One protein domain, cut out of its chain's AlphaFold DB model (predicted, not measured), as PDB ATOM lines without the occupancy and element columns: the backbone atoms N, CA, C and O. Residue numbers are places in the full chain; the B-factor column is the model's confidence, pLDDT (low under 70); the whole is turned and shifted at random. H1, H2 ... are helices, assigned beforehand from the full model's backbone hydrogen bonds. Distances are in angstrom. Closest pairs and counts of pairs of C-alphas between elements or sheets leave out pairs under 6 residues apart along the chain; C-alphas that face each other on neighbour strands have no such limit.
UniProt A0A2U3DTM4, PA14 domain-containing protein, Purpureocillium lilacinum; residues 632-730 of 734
ATOM      1  N   PHE A 632     -11.609 -38.054  55.589       88.00
ATOM      2  CA  PHE A 632     -11.202 -39.080  56.555       88.00
ATOM      3  C   PHE A 632     -12.156 -39.203  57.738       88.00
ATOM      4  O   PHE A 632     -12.286 -40.292  58.303       88.00
ATOM      5  N   ASP A 633     -12.851 -38.134  58.111       82.12
ATOM      6  CA  ASP A 633     -13.878 -38.205  59.147       82.12
ATOM      7  C   ASP A 633     -15.116 -38.948  58.635       82.12
ATOM      8  O   ASP A 633     -15.694 -39.750  59.374       82.12
ATOM      9  N   VAL A 634     -15.466 -38.791  57.350       87.69
ATOM     10  CA  VAL A 634     -16.487 -39.630  56.699       87.69
ATOM     11  C   VAL A 634     -16.070 -41.099  56.770       87.69
ATOM     12  O   VAL A 634     -16.853 -41.940  57.211       87.69
ATOM     13  N   PHE A 635     -14.817 -41.417  56.433       90.31
ATOM     14  CA  PHE A 635     -14.313 -42.793  56.495       90.31
ATOM     15  C   PHE A 635     -14.291 -43.382  57.907       90.31
ATOM     16  O   PHE A 635     -14.433 -44.594  58.067       90.31
ATOM     17  N   ARG A 636     -14.097 -42.552  58.934       86.25
ATOM     18  CA  ARG A 636     -14.007 -43.006  60.327       86.25
ATOM     19  C   ARG A 636     -15.379 -43.215  60.961       86.25
ATOM     20  O   ARG A 636     -15.519 -44.088  61.816       86.25
ATOM     21  N   HIS A 637     -16.363 -42.412  60.569       81.00
ATOM     22  CA  HIS A 637     -17.667 -42.388  61.223       81.00
ATOM     23  C   HIS A 637     -18.762 -43.086  60.422       81.00
ATOM     24  O   HIS A 637     -19.525 -43.851  61.009       81.00
ATOM     25  N   ASP A 638     -18.858 -42.831  59.118       86.81
ATOM     26  CA  ASP A 638     -19.958 -43.338  58.294       86.81
ATOM     27  C   ASP A 638     -19.565 -43.383  56.798       86.81
ATOM     28  O   ASP A 638     -19.907 -42.468  56.037       86.81
ATOM     29  N   PRO A 639     -18.810 -44.421  56.366       89.75
ATOM     30  CA  PRO A 639     -18.191 -44.499  55.044       89.75
ATOM     31  C   PRO A 639     -19.221 -44.893  53.979       89.75
ATOM     32  O   PRO A 639     -19.233 -46.025  53.492       89.75
ATOM     33  N   THR A 640     -20.106 -43.969  53.619       92.94
ATOM     34  CA  THR A 640     -21.074 -44.150  52.530       92.94
ATOM     35  C   THR A 640     -20.816 -43.150  51.408       92.94
ATOM     36  O   THR A 640     -20.313 -42.048  51.630       92.94
ATOM     37  N   ALA A 641     -21.154 -43.541  50.178       92.69
ATOM     38  CA  ALA A 641     -20.979 -42.690  49.005       92.69
ATOM     39  C   ALA A 641     -21.764 -41.372  49.124       92.69
ATOM     40  O   ALA A 641     -21.246 -40.327  48.744       92.69
ATOM     41  N   ASP A 642     -22.971 -41.406  49.691       89.56
ATOM     42  CA  ASP A 642     -23.814 -40.218  49.862       89.56
ATOM     43  C   ASP A 642     -23.203 -39.230  50.861       89.56
ATOM     44  O   ASP A 642     -23.140 -38.031  50.594       89.56
ATOM     45  N   ASN A 643     -22.655 -39.741  51.962       84.75
ATOM     46  CA  ASN A 643     -21.952 -38.940  52.958       84.75
ATOM     47  C   ASN A 643     -20.685 -38.291  52.392       84.75
ATOM     48  O   ASN A 643     -20.397 -37.127  52.662       84.75
ATOM     49  N   LEU A 644     -19.934 -39.025  51.569       93.25
ATOM     50  CA  LEU A 644     -18.752 -38.475  50.920       93.25
ATOM     51  C   LEU A 644     -19.121 -37.430  49.857       93.25
ATOM     52  O   LEU A 644     -18.508 -36.368  49.825       93.25
ATOM     53  N   LYS A 645     -20.145 -37.678  49.031       91.88
ATOM     54  CA  LYS A 645     -20.668 -36.677  48.081       91.88
ATOM     55  C   LYS A 645     -21.071 -35.400  48.802       91.88
ATOM     56  O   LYS A 645     -20.791 -34.306  48.323       91.88
ATOM     57  N   GLU A 646     -21.692 -35.546  49.962       85.06
ATOM     58  CA  GLU A 646     -22.098 -34.418  50.776       85.06
ATOM     59  C   GLU A 646     -20.913 -33.654  51.372       85.06
ATOM     60  O   GLU A 646     -20.883 -32.428  51.290       85.06
ATOM     61  N   CYS A 647     -19.913 -34.356  51.911       87.06
ATOM     62  CA  CYS A 647     -18.649 -33.757  52.346       87.06
ATOM     63  C   CYS A 647     -18.037 -32.899  51.225       87.06
ATOM     64  O   CYS A 647     -17.717 -31.728  51.437       87.06
ATOM     65  N   ILE A 648     -17.970 -33.435  50.003       90.69
ATOM     66  CA  ILE A 648     -17.448 -32.724  48.828       90.69
ATOM     67  C   ILE A 648     -18.319 -31.513  48.484       90.69
ATOM     68  O   ILE A 648     -17.800 -30.411  48.296       90.69
ATOM     69  N   ARG A 649     -19.646 -31.678  48.472       86.38
ATOM     70  CA  ARG A 649     -20.613 -30.596  48.228       86.38
ATOM     71  C   ARG A 649     -20.463 -29.449  49.233       86.38
ATOM     72  O   ARG A 649     -20.683 -28.294  48.878       86.38
ATOM     73  N   GLN A 650     -20.077 -29.749  50.472       81.25
ATOM     74  CA  GLN A 650     -19.815 -28.771  51.535       81.25
ATOM     75  C   GLN A 650     -18.407 -28.135  51.460       81.25
ATOM     76  O   GLN A 650     -18.011 -27.385  52.358       81.25
ATOM     77  N   GLY A 651     -17.657 -28.388  50.382       85.31
ATOM     78  CA  GLY A 651     -16.306 -27.869  50.169       85.31
ATOM     79  C   GLY A 651     -15.220 -28.710  50.838       85.31
ATOM     80  O   GLY A 651     -14.193 -28.163  51.235       85.31
ATOM     81  N   GLY A 652     -15.459 -30.010  51.020       88.75
ATOM     82  CA  GLY A 652     -14.472 -30.940  51.553       88.75
ATOM     83  C   GLY A 652     -13.252 -31.093  50.645       88.75
ATOM     84  O   GLY A 652     -13.363 -31.146  49.418       88.75
ATOM     85  N   HIS A 653     -12.066 -31.169  51.247       87.25
ATOM     86  CA  HIS A 653     -10.806 -31.249  50.512       87.25
ATOM     87  C   HIS A 653     -10.495 -32.707  50.143       87.25
ATOM     88  O   HIS A 653      -9.798 -33.410  50.866       87.25
ATOM     89  N   ILE A 654     -10.975 -33.173  48.988       89.00
ATOM     90  CA  ILE A 654     -10.787 -34.568  48.525       89.00
ATOM     91  C   ILE A 654      -9.324 -35.015  48.396       89.00
ATOM     92  O   ILE A 654      -9.033 -36.202  48.506       89.00
ATOM     93  N   ASN A 655      -8.412 -34.064  48.179       88.06
ATOM     94  CA  ASN A 655      -6.973 -34.302  48.047       88.06
ATOM     95  C   ASN A 655      -6.222 -34.066  49.363       88.06
ATOM     96  O   ASN A 655      -4.994 -33.980  49.370       88.06
ATOM     97  N   GLN A 656      -6.948 -33.936  50.477       85.19
ATOM     98  CA  GLN A 656      -6.346 -33.882  51.799       85.19
ATOM     99  C   GLN A 656      -5.592 -35.187  52.067       85.19
ATOM    100  O   GLN A 656      -6.039 -36.281  51.713       85.19
ATOM    101  N   VAL A 657      -4.431 -35.043  52.697       85.62
ATOM    102  CA  VAL A 657      -3.618 -36.155  53.180       85.62
ATOM    103  C   VAL A 657      -3.795 -36.287  54.687       85.62
ATOM    104  O   VAL A 657      -3.856 -35.285  55.401       85.62
ATOM    105  N   ASN A 658      -3.894 -37.517  55.182       83.81
ATOM    106  CA  ASN A 658      -3.941 -37.784  56.615       83.81
ATOM    107  C   ASN A 658      -2.542 -37.636  57.254       83.81
ATOM    108  O   ASN A 658      -1.541 -37.369  56.586       83.81
ATOM    109  N   ASN A 659      -2.451 -37.873  58.564       81.19
ATOM    110  CA  ASN A 659      -1.186 -37.803  59.310       81.19
ATOM    111  C   ASN A 659      -0.125 -38.821  58.848       81.19
ATOM    112  O   ASN A 659       1.056 -38.639  59.140       81.19
ATOM    113  N   ASN A 660      -0.525 -39.870  58.124       79.50
ATOM    114  CA  ASN A 660       0.382 -40.859  57.535       79.50
ATOM    115  C   ASN A 660       0.865 -40.440  56.134       79.50
ATOM    116  O   ASN A 660       1.689 -41.132  55.540       79.50
ATOM    117  N   GLY A 661       0.374 -39.314  55.608       83.31
ATOM    118  CA  GLY A 661       0.654 -38.850  54.252       83.31
ATOM    119  C   GLY A 661      -0.158 -39.561  53.169       83.31
ATOM    120  O   GLY A 661       0.151 -39.372  51.999       83.31
ATOM    121  N   GLU A 662      -1.169 -40.352  53.539       86.50
ATOM    122  CA  GLU A 662      -2.073 -41.010  52.593       86.50
ATOM    123  C   GLU A 662      -3.175 -40.028  52.198       86.50
ATOM    124  O   GLU A 662      -3.789 -39.399  53.061       86.50
ATOM    125  N   SER A 663      -3.444 -39.906  50.907       90.50
ATOM    126  CA  SER A 663      -4.616 -39.220  50.363       90.50
ATOM    127  C   SER A 663      -5.899 -40.021  50.611       90.50
ATOM    128  O   SER A 663      -5.872 -41.236  50.833       90.50
ATOM    129  N   ALA A 664      -7.052 -39.349  50.563       91.81
ATOM    130  CA  ALA A 664      -8.347 -39.996  50.788       91.81
ATOM    131  C   ALA A 664      -8.600 -41.170  49.822       91.81
ATOM    132  O   ALA A 664      -9.164 -42.196  50.206       91.81
ATOM    133  N   ILE A 665      -8.136 -41.031  48.577       94.19
ATOM    134  CA  ILE A 665      -8.237 -42.054  47.535       94.19
ATOM    135  C   ILE A 665      -7.324 -43.252  47.802       94.19
ATOM    136  O   ILE A 665      -7.790 -44.383  47.703       94.19
ATOM    137  N   GLU A 666      -6.077 -43.029  48.230       92.12
ATOM    138  CA  GLU A 666      -5.165 -44.113  48.617       92.12
ATOM    139  C   GLU A 666      -5.745 -44.912  49.779       92.12
ATOM    140  O   GLU A 666      -5.817 -46.139  49.710       92.12
ATOM    141  N   TYR A 667      -6.239 -44.220  50.807       93.44
ATOM    142  CA  TYR A 667      -6.874 -44.866  51.949       93.44
ATOM    143  C   TYR A 667      -8.062 -45.730  51.512       93.44
ATOM    144  O   TYR A 667      -8.118 -46.914  51.845       93.44
ATOM    145  N   ALA A 668      -8.985 -45.185  50.713       95.00
ATOM    146  CA  ALA A 668     -10.142 -45.937  50.232       95.00
ATOM    147  C   ALA A 668      -9.737 -47.161  49.383       95.00
ATOM    148  O   ALA A 668     -10.313 -48.239  49.550       95.00
ATOM    149  N   THR A 669      -8.719 -47.038  48.520       95.50
ATOM    150  CA  THR A 669      -8.193 -48.154  47.712       95.50
ATOM    151  C   THR A 669      -7.572 -49.257  48.565       95.50
ATOM    152  O   THR A 669      -7.800 -50.437  48.297       95.50
ATOM    153  N   LEU A 670      -6.833 -48.908  49.617       94.50
ATOM    154  CA  LEU A 670      -6.245 -49.896  50.523       94.50
ATOM    155  C   LEU A 670      -7.322 -50.665  51.295       94.50
ATOM    156  O   LEU A 670      -7.248 -51.885  51.412       94.50
ATOM    157  N   ARG A 671      -8.383 -49.982  51.738       96.50
ATOM    158  CA  ARG A 671      -9.523 -50.640  52.397       96.50
ATOM    159  C   ARG A 671     -10.298 -51.555  51.449       96.50
ATOM    160  O   ARG A 671     -10.736 -52.627  51.863       96.50
ATOM    161  N   TYR A 672     -10.415 -51.179  50.174       96.25
ATOM    162  CA  TYR A 672     -10.952 -52.064  49.140       96.25
ATOM    163  C   TYR A 672     -10.084 -53.319  48.952       96.25
ATOM    164  O   TYR A 672     -10.619 -54.428  48.889       96.25
ATOM    165  N   HIS A 673      -8.756 -53.162  48.898       95.81
ATOM    166  CA  HIS A 673      -7.827 -54.289  48.789       95.81
ATOM    167  C   HIS A 673      -7.984 -55.267  49.960       95.81
ATOM    168  O   HIS A 673      -8.137 -56.469  49.734       95.81
ATOM    169  N   ASP A 674      -8.014 -54.755  51.193       95.56
ATOM    170  CA  ASP A 674      -8.204 -55.567  52.399       95.56
ATOM    171  C   ASP A 674      -9.511 -56.371  52.331       95.56
ATOM    172  O   ASP A 674      -9.501 -57.587  52.547       95.56
ATOM    173  N   ALA A 675     -10.619 -55.721  51.948       96.00
ATOM    174  CA  ALA A 675     -11.923 -56.365  51.786       96.00
ATOM    175  C   ALA A 675     -11.905 -57.454  50.700       96.00
ATOM    176  O   ALA A 675     -12.512 -58.518  50.852       96.00
ATOM    177  N   ARG A 676     -11.170 -57.226  49.607       96.44
ATOM    178  CA  ARG A 676     -11.001 -58.206  48.529       96.44
ATOM    179  C   ARG A 676     -10.194 -59.416  48.978       96.44
ATOM    180  O   ARG A 676     -10.581 -60.546  48.682       96.44
ATOM    181  N   VAL A 677      -9.094 -59.203  49.697       96.19
ATOM    182  CA  VAL A 677      -8.264 -60.291  50.239       96.19
ATOM    183  C   VAL A 677      -9.042 -61.111  51.271       96.19
ATOM    184  O   VAL A 677      -8.892 -62.333  51.307       96.19
ATOM    185  N   SER A 678      -9.920 -60.482  52.057       96.69
ATOM    186  CA  SER A 678     -10.810 -61.183  52.990       96.69
ATOM    187  C   SER A 678     -12.063 -61.781  52.339       96.69
ATOM    188  O   SER A 678     -12.829 -62.454  53.029       96.69
ATOM    189  N   ASN A 679     -12.278 -61.563  51.035       95.94
ATOM    190  CA  ASN A 679     -13.483 -61.955  50.300       95.94
ATOM    191  C   ASN A 679     -14.784 -61.415  50.941       95.94
ATOM    192  O   ASN A 679     -15.812 -62.096  50.950       95.94
ATOM    193  N   ASP A 680     -14.732 -60.198  51.494       97.31
ATOM    194  CA  ASP A 680     -15.891 -59.481  52.037       97.31
ATOM    195  C   ASP A 680     -16.535 -58.632  50.938       97.31
ATOM    196  O   ASP A 680     -16.184 -57.475  50.701       97.31
ATOM    197  N   THR A 681     -17.505 -59.226  50.250       96.31
ATOM    198  CA  THR A 681     -18.206 -58.583  49.133       96.31
ATOM    199  C   THR A 681     -18.952 -57.309  49.535       96.31
ATOM    200  O   THR A 681     -19.108 -56.420  48.701       96.31
ATOM    201  N   ALA A 682     -19.424 -57.203  50.782       95.25
ATOM    202  CA  ALA A 682     -20.191 -56.040  51.224       95.25
ATOM    203  C   ALA A 682     -19.273 -54.832  51.448       95.25
ATOM    204  O   ALA A 682     -19.565 -53.735  50.968       95.25
ATOM    205  N   GLU A 683     -18.133 -55.041  52.110       95.12
ATOM    206  CA  GLU A 683     -17.117 -53.995  52.259       95.12
ATOM    207  C   GLU A 683     -16.469 -53.642  50.912       95.12
ATOM    208  O   GLU A 683     -16.249 -52.461  50.643       95.12
ATOM    209  N   MET A 684     -16.246 -54.612  50.016       96.06
ATOM    210  CA  MET A 684     -15.753 -54.328  48.661       96.06
ATOM    211  C   MET A 684     -16.663 -53.353  47.905       96.06
ATOM    212  O   MET A 684     -16.173 -52.354  47.381       96.06
ATOM    213  N   GLU A 685     -17.974 -53.610  47.840       95.38
ATOM    214  CA  GLU A 685     -18.911 -52.729  47.124       95.38
ATOM    215  C   GLU A 685     -19.009 -51.342  47.774       95.38
ATOM    216  O   GLU A 685     -19.057 -50.325  47.081       95.38
ATOM    217  N   LYS A 686     -18.943 -51.278  49.106       95.56
ATOM    218  CA  LYS A 686     -18.915 -50.020  49.857       95.56
ATOM    219  C   LYS A 686     -17.686 -49.167  49.524       95.56
ATOM    220  O   LYS A 686     -17.837 -47.995  49.176       95.56
ATOM    221  N   TRP A 687     -16.479 -49.731  49.592       96.62
ATOM    222  CA  TRP A 687     -15.251 -48.988  49.272       96.62
ATOM    223  C   TRP A 687     -15.146 -48.660  47.788       96.62
ATOM    224  O   TRP A 687     -14.709 -47.566  47.438       96.62
ATOM    225  N   LYS A 688     -15.626 -49.549  46.912       96.62
ATOM    226  CA  LYS A 688     -15.739 -49.278  45.478       96.62
ATOM    227  C   LYS A 688     -16.602 -48.043  45.209       96.62
ATOM    228  O   LYS A 688     -16.174 -47.172  44.460       96.62
ATOM    229  N   ALA A 689     -17.759 -47.926  45.864       96.12
ATOM    230  CA  ALA A 689     -18.637 -46.766  45.719       96.12
ATOM    231  C   ALA A 689     -17.975 -45.458  46.195       96.12
ATOM    232  O   ALA A 689     -18.097 -44.436  45.523       96.12
ATOM    233  N   LEU A 690     -17.231 -45.481  47.308       95.88
ATOM    234  CA  LEU A 690     -16.465 -44.318  47.784       95.88
ATOM    235  C   LEU A 690     -15.357 -43.912  46.801       95.88
ATOM    236  O   LEU A 690     -15.207 -42.729  46.506       95.88
ATOM    237  N   ILE A 691     -14.615 -44.882  46.255       96.00
ATOM    238  CA  ILE A 691     -13.570 -44.640  45.246       96.00
ATOM    239  C   ILE A 691     -14.176 -44.004  43.994       96.00
ATOM    240  O   ILE A 691     -13.625 -43.032  43.484       96.00
ATOM    241  N   THR A 692     -15.330 -44.491  43.527       95.12
ATOM    242  CA  THR A 692     -16.049 -43.882  42.399       95.12
ATOM    243  C   THR A 692     -16.371 -42.410  42.665       95.12
ATOM    244  O   THR A 692     -16.077 -41.576  41.816       95.12
ATOM    245  N   VAL A 693     -16.877 -42.067  43.856       95.69
ATOM    246  CA  VAL A 693     -17.165 -40.669  44.230       95.69
ATOM    247  C   VAL A 693     -15.906 -39.799  44.231       95.69
ATOM    248  O   VAL A 693     -15.948 -38.672  43.745       95.69
ATOM    249  N   LEU A 694     -14.782 -40.303  44.747       94.88
ATOM    250  CA  LEU A 694     -13.510 -39.572  44.727       94.88
ATOM    251  C   LEU A 694     -13.043 -39.301  43.288       94.88
ATOM    252  O   LEU A 694     -12.662 -38.173  42.974       94.88
ATOM    253  N   PHE A 695     -13.133 -40.294  42.400       92.81
ATOM    254  CA  PHE A 695     -12.777 -40.132  40.985       92.81
ATOM    255  C   PHE A 695     -13.691 -39.156  40.246       92.81
ATOM    256  O   PHE A 695     -13.193 -38.294  39.526       92.81
ATOM    257  N   GLU A 696     -15.008 -39.247  40.448       93.50
ATOM    258  CA  GLU A 696     -15.994 -38.331  39.850       93.50
ATOM    259  C   GLU A 696     -15.733 -36.862  40.216       93.50
ATOM    260  O   GLU A 696     -16.136 -35.964  39.481       93.50
ATOM    261  N   ASN A 697     -15.037 -36.614  41.329       93.06
ATOM    262  CA  ASN A 697     -14.715 -35.277  41.816       93.06
ATOM    263  C   ASN A 697     -13.243 -34.884  41.602       93.06
ATOM    264  O   ASN A 697     -12.803 -33.892  42.170       93.06
ATOM    265  N   ASN A 698     -12.496 -35.593  40.746       92.06
ATOM    266  CA  ASN A 698     -11.088 -35.316  40.417       92.06
ATOM    267  C   ASN A 698     -10.108 -35.485  41.593       92.06
ATOM    268  O   ASN A 698      -9.163 -34.704  41.742       92.06
ATOM    269  N   ALA A 699     -10.306 -36.505  42.434       89.31
ATOM    270  CA  ALA A 699      -9.305 -36.857  43.433       89.31
ATOM    271  C   ALA A 699      -7.990 -37.282  42.755       89.31
ATOM    272  O   ALA A 699      -7.980 -38.093  41.828       89.31
ATOM    273  N   THR A 700      -6.875 -36.745  43.235       84.69
ATOM    274  CA  THR A 700      -5.530 -37.019  42.734       84.69
ATOM    275  C   THR A 700      -4.764 -37.866  43.733       84.69
ATOM    276  O   THR A 700      -4.708 -37.551  44.922       84.69
ATOM    277  N   VAL A 701      -4.113 -38.912  43.236       81.94
ATOM    278  CA  VAL A 701      -3.193 -39.719  44.036       81.94
ATOM    279  C   VAL A 701      -1.868 -38.962  44.158       81.94
ATOM    280  O   VAL A 701      -1.155 -38.772  43.169       81.94
ATOM    281  N   HIS A 702      -1.543 -38.485  45.360       73.12
ATOM    282  CA  HIS A 702      -0.312 -37.736  45.605       73.12
ATOM    283  C   HIS A 702       0.840 -38.663  45.991       73.12
ATOM    284  O   HIS A 702       1.103 -38.922  47.162       73.12
ATOM    285  N   TRP A 703       1.627 -39.070  44.999       71.31
ATOM    286  CA  TRP A 703       2.883 -39.759  45.267       71.31
ATOM    287  C   TRP A 703       3.936 -38.775  45.767       71.31
ATOM    288  O   TRP A 703       4.505 -38.005  44.994       71.31
ATOM    289  N   ARG A 704       4.250 -38.813  47.065       64.44
ATOM    290  CA  ARG A 704       5.389 -38.053  47.588       64.44
ATOM    291  C   ARG A 704       6.678 -38.586  46.951       64.44
ATOM    292  O   ARG A 704       7.078 -39.725  47.194       64.44
ATOM    293  N   THR A 705       7.354 -37.776  46.144       54.38
ATOM    294  CA  THR A 705       8.715 -38.041  45.658       54.38
ATOM    295  C   THR A 705       9.704 -37.816  46.799       54.38
ATOM    296  O   THR A 705      10.460 -36.851  46.816       54.38
ATOM    297  N   VAL A 706       9.670 -38.668  47.825       54.69
ATOM    298  CA  VAL A 706      10.729 -38.634  48.833       54.69
ATOM    299  C   VAL A 706      11.976 -39.209  48.177       54.69
ATOM    300  O   VAL A 706      11.960 -40.351  47.726       54.69
ATOM    301  N   ALA A 707      13.051 -38.425  48.135       54.22
ATOM    302  CA  ALA A 707      14.393 -38.860  47.749       54.22
ATOM    303  C   ALA A 707      15.029 -39.781  48.815       54.22
ATOM    304  O   ALA A 707      16.218 -39.679  49.114       54.22
ATOM    305  N   GLU A 708      14.226 -40.639  49.442       55.41
ATOM    306  CA  GLU A 708      14.697 -41.644  50.384       55.41
ATOM    307  C   GLU A 708      14.974 -42.952  49.636       55.41
ATOM    308  O   GLU A 708      14.273 -43.268  48.673       55.41
ATOM    309  N   PRO A 709      16.014 -43.702  50.041       52.97
ATOM    310  CA  PRO A 709      16.395 -44.938  49.377       52.97
ATOM    311  C   PRO A 709      15.208 -45.898  49.415       52.97
ATOM    312  O   PRO A 709      14.764 -46.281  50.494       52.97
ATOM    313  N   GLU A 710      14.693 -46.223  48.228       52.66
ATOM    314  CA  GLU A 710      13.514 -47.047  47.965       52.66
ATOM    315  C   GLU A 710      13.395 -48.222  48.944       52.66
ATOM    316  O   GLU A 710      13.993 -49.286  48.777       52.66
ATOM    317  N   GLY A 711      12.596 -48.030  49.992       60.75
ATOM    318  CA  GLY A 711      12.059 -49.140  50.752       60.75
ATOM    319  C   GLY A 711      11.026 -49.839  49.878       60.75
ATOM    320  O   GLY A 711      10.053 -49.207  49.466       60.75
ATOM    321  N   ASP A 712      11.225 -51.138  49.645       73.00
ATOM    322  CA  ASP A 712      10.358 -52.051  48.874       73.00
ATOM    323  C   ASP A 712       8.853 -51.835  49.157       73.00
ATOM    324  O   ASP A 712       8.006 -51.915  48.274       73.00
ATOM    325  N   TYR A 713       8.523 -51.429  50.386       79.81
ATOM    326  CA  TYR A 713       7.160 -51.164  50.834       79.81
ATOM    327  C   TYR A 713       6.440 -50.018  50.101       79.81
ATOM    328  O   TYR A 713       5.284 -50.182  49.729       79.81
ATOM    329  N   GLN A 714       7.080 -48.866  49.870       77.56
ATOM    330  CA  GLN A 714       6.407 -47.719  49.232       77.56
ATOM    331  C   GLN A 714       6.156 -47.975  47.742       77.56
ATOM    332  O   GLN A 714       5.093 -47.650  47.214       77.56
ATOM    333  N   THR A 715       7.112 -48.620  47.072       81.38
ATOM    334  CA  THR A 715       6.971 -49.064  45.681       81.38
ATOM    335  C   THR A 715       5.907 -50.151  45.559       81.38
ATOM    336  O   THR A 715       5.074 -50.102  44.652       81.38
ATOM    337  N   TRP A 716       5.868 -51.093  46.505       86.44
ATOM    338  CA  TRP A 716       4.824 -52.112  46.568       86.44
ATOM    339  C   TRP A 716       3.435 -51.501  46.782       86.44
ATOM    340  O   TRP A 716       2.518 -51.827  46.032       86.44
ATOM    341  N   MET A 717       3.284 -50.565  47.726       85.19
ATOM    342  CA  MET A 717       2.022 -49.853  47.974       85.19
ATOM    343  C   MET A 717       1.555 -49.071  46.743       85.19
ATOM    344  O   MET A 717       0.379 -49.126  46.388       85.19
ATOM    345  N   ARG A 718       2.477 -48.406  46.036       85.06
ATOM    346  CA  ARG A 718       2.194 -47.726  44.762       85.06
ATOM    347  C   ARG A 718       1.639 -48.671  43.717       85.06
ATOM    348  O   ARG A 718       0.590 -48.409  43.131       85.06
ATOM    349  N   GLN A 719       2.342 -49.779  43.501       88.50
ATOM    350  CA  GLN A 719       1.929 -50.781  42.531       88.50
ATOM    351  C   GLN A 719       0.586 -51.403  42.921       88.50
ATOM    352  O   GLN A 719      -0.244 -51.662  42.052       88.50
ATOM    353  N   LEU A 720       0.359 -51.614  44.219       91.94
ATOM    354  CA  LEU A 720      -0.889 -52.138  44.752       91.94
ATOM    355  C   LEU A 720      -2.056 -51.199  44.457       91.94
ATOM    356  O   LEU A 720      -3.002 -51.610  43.791       91.94
ATOM    357  N   VAL A 721      -1.967 -49.938  44.886       91.56
ATOM    358  CA  VAL A 721      -3.010 -48.929  44.652       91.56
ATOM    359  C   VAL A 721      -3.269 -48.773  43.154       91.56
ATOM    360  O   VAL A 721      -4.421 -48.804  42.731       91.56
ATOM    361  N   HIS A 722      -2.224 -48.702  42.325       89.62
ATOM    362  CA  HIS A 722      -2.375 -48.602  40.872       89.62
ATOM    363  C   HIS A 722      -3.103 -49.816  40.262       89.62
ATOM    364  O   HIS A 722      -4.011 -49.652  39.440       89.62
ATOM    365  N   ASN A 723      -2.750 -51.037  40.679       90.69
ATOM    366  CA  ASN A 723      -3.384 -52.265  40.197       90.69
ATOM    367  C   ASN A 723      -4.858 -52.352  40.616       90.69
ATOM    368  O   ASN A 723      -5.710 -52.700  39.797       90.69
ATOM    369  N   GLU A 724      -5.167 -52.025  41.872       93.31
ATOM    370  CA  GLU A 724      -6.540 -52.052  42.386       93.31
ATOM    371  C   GLU A 724      -7.403 -50.988  41.708       93.31
ATOM    372  O   GLU A 724      -8.505 -51.295  41.260       93.31
ATOM    373  N   LEU A 725      -6.891 -49.766  41.536       91.56
ATOM    374  CA  LEU A 725      -7.606 -48.714  40.813       91.56
ATOM    375  C   LEU A 725      -7.883 -49.102  39.359       91.56
ATOM    376  O   LEU A 725      -9.005 -48.928  38.888       91.56
ATOM    377  N   THR A 726      -6.906 -49.704  38.674       90.19
ATOM    378  CA  THR A 726      -7.092 -50.210  37.304       90.19
ATOM    379  C   THR A 726      -8.201 -51.261  37.242       90.19
ATOM    380  O   THR A 726      -9.029 -51.251  36.330       90.19
ATOM    381  N   MET A 727      -8.253 -52.161  38.226       90.75
ATOM    382  CA  MET A 727      -9.280 -53.199  38.303       90.75
ATOM    383  C   MET A 727     -10.669 -52.627  38.625       90.75
ATOM    384  O   MET A 727     -11.661 -53.097  38.069       90.75
ATOM    385  N   ILE A 728     -10.751 -51.620  39.497       89.50
ATOM    386  CA  ILE A 728     -12.012 -50.975  39.888       89.50
ATOM    387  C   ILE A 728     -12.597 -50.149  38.738       89.50
ATOM    388  O   ILE A 728     -13.798 -50.233  38.482       89.50
ATOM    389  N   LEU A 729     -11.763 -49.354  38.063       87.25
ATOM    390  CA  LEU A 729     -12.194 -48.392  37.046       87.25
ATOM    391  C   LEU A 729     -12.307 -48.998  35.645       87.25
ATOM    392  O   LEU A 729     -13.011 -48.457  34.795       87.25
ATOM    393  N   GLY A 730     -11.621 -50.113  35.383       85.75
ATOM    394  CA  GLY A 730     -11.593 -50.749  34.063       85.75
ATOM    395  C   GLY A 730     -10.727 -50.018  33.027       85.75
ATOM    396  O   GLY A 730     -10.723 -50.407  31.860       85.75
TER     397      GLY A 730
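AT A GLANCE: This is residues 632 to 730 of the 734 residues of the protein "PA14 domain-containing protein" of Purpureocillium lilacinum (UniProt A0A2U3DTM4). Two helices side by side, H3 and H4, make a helical hairpin at the core, and the long last helix, H5, crosses it about perpendicular and packs on H3. The short H2 packs on residues 686 to 693 of H4, with the still shorter H1 next to H2, while residues 705 to 713, of which 712 and 713 belong to H5, stick out as a free loop. The printed part has 99 residues with five named helices, H1 to H5 in chain order, and no named strand; the class is all helix. It is compact, with a radius of gyration of the C-alphas of 13.5 A, and spans 40 by 32 by 25 A.

IN THESE COORDINATES: H1 is residues 632 to 637, beginning at C-alpha 632 at (-11.202, -39.080, 56.555). After a tight link comes H2, residues 641 to 649, 12.1 A from first to last C-alpha. H3, residues 664 to 677, is 20.3 A long and begins at C-alpha 664 at (-8.347, -39.996, 50.788). A tight link leads to H4, residues 681 to 696, 22.4 A long. H5, residues 712 to 729, is the longest at 25.7 A and ends at C-alpha 729 at (-12.194, -48.392, 37.046).

HOW THE PARTS SIT: H1 and H2 form a helical hairpin but only just touch, with 3 pairs of C-alphas within 8 A, the closest those of Val 634 and Leu 644 at 6.3 A; they run opposite ways at a steep tilt of 44 degrees. H2 touches H4 at residues 686 to 693 alone, closest at the C-alphas of Ala 641 and Leu 690, 5.0 A apart, with a shallow tilt of 22 degrees, the same way. H3 and H4 form a helical hairpin and touch closest at the C-alphas of Tyr 672 and Trp 687, 5.3 A apart, with a shallow tilt of 24 degrees, opposite ways. H5 touches H3 with residues 721 to 725 alone, closest at the C-alphas of Thr 669 and Val 721, 6.1 A apart, about perpendicular at 84 degrees. H4 and H5 are close but not clearly touching, with the C-alphas of Lys 688 and Ile 728 closest at 6.9 A. H1 and H5 are apart, as are H2 and H5. In H1, H2, H3, H4 and H5 every O i to N i+4 pair is within hydrogen-bond range.

THE WHOLE: The two C-alphas farthest apart, those of Asp 642 and Pro 709, are 40.5 A apart. The printed part has no cut. The links from H2 to H3, 14 residues, and from H4 to H5, 15 residues, are long. The mean pLDDT of the printed part is 87.0, and residues 704 to 711 are under 70.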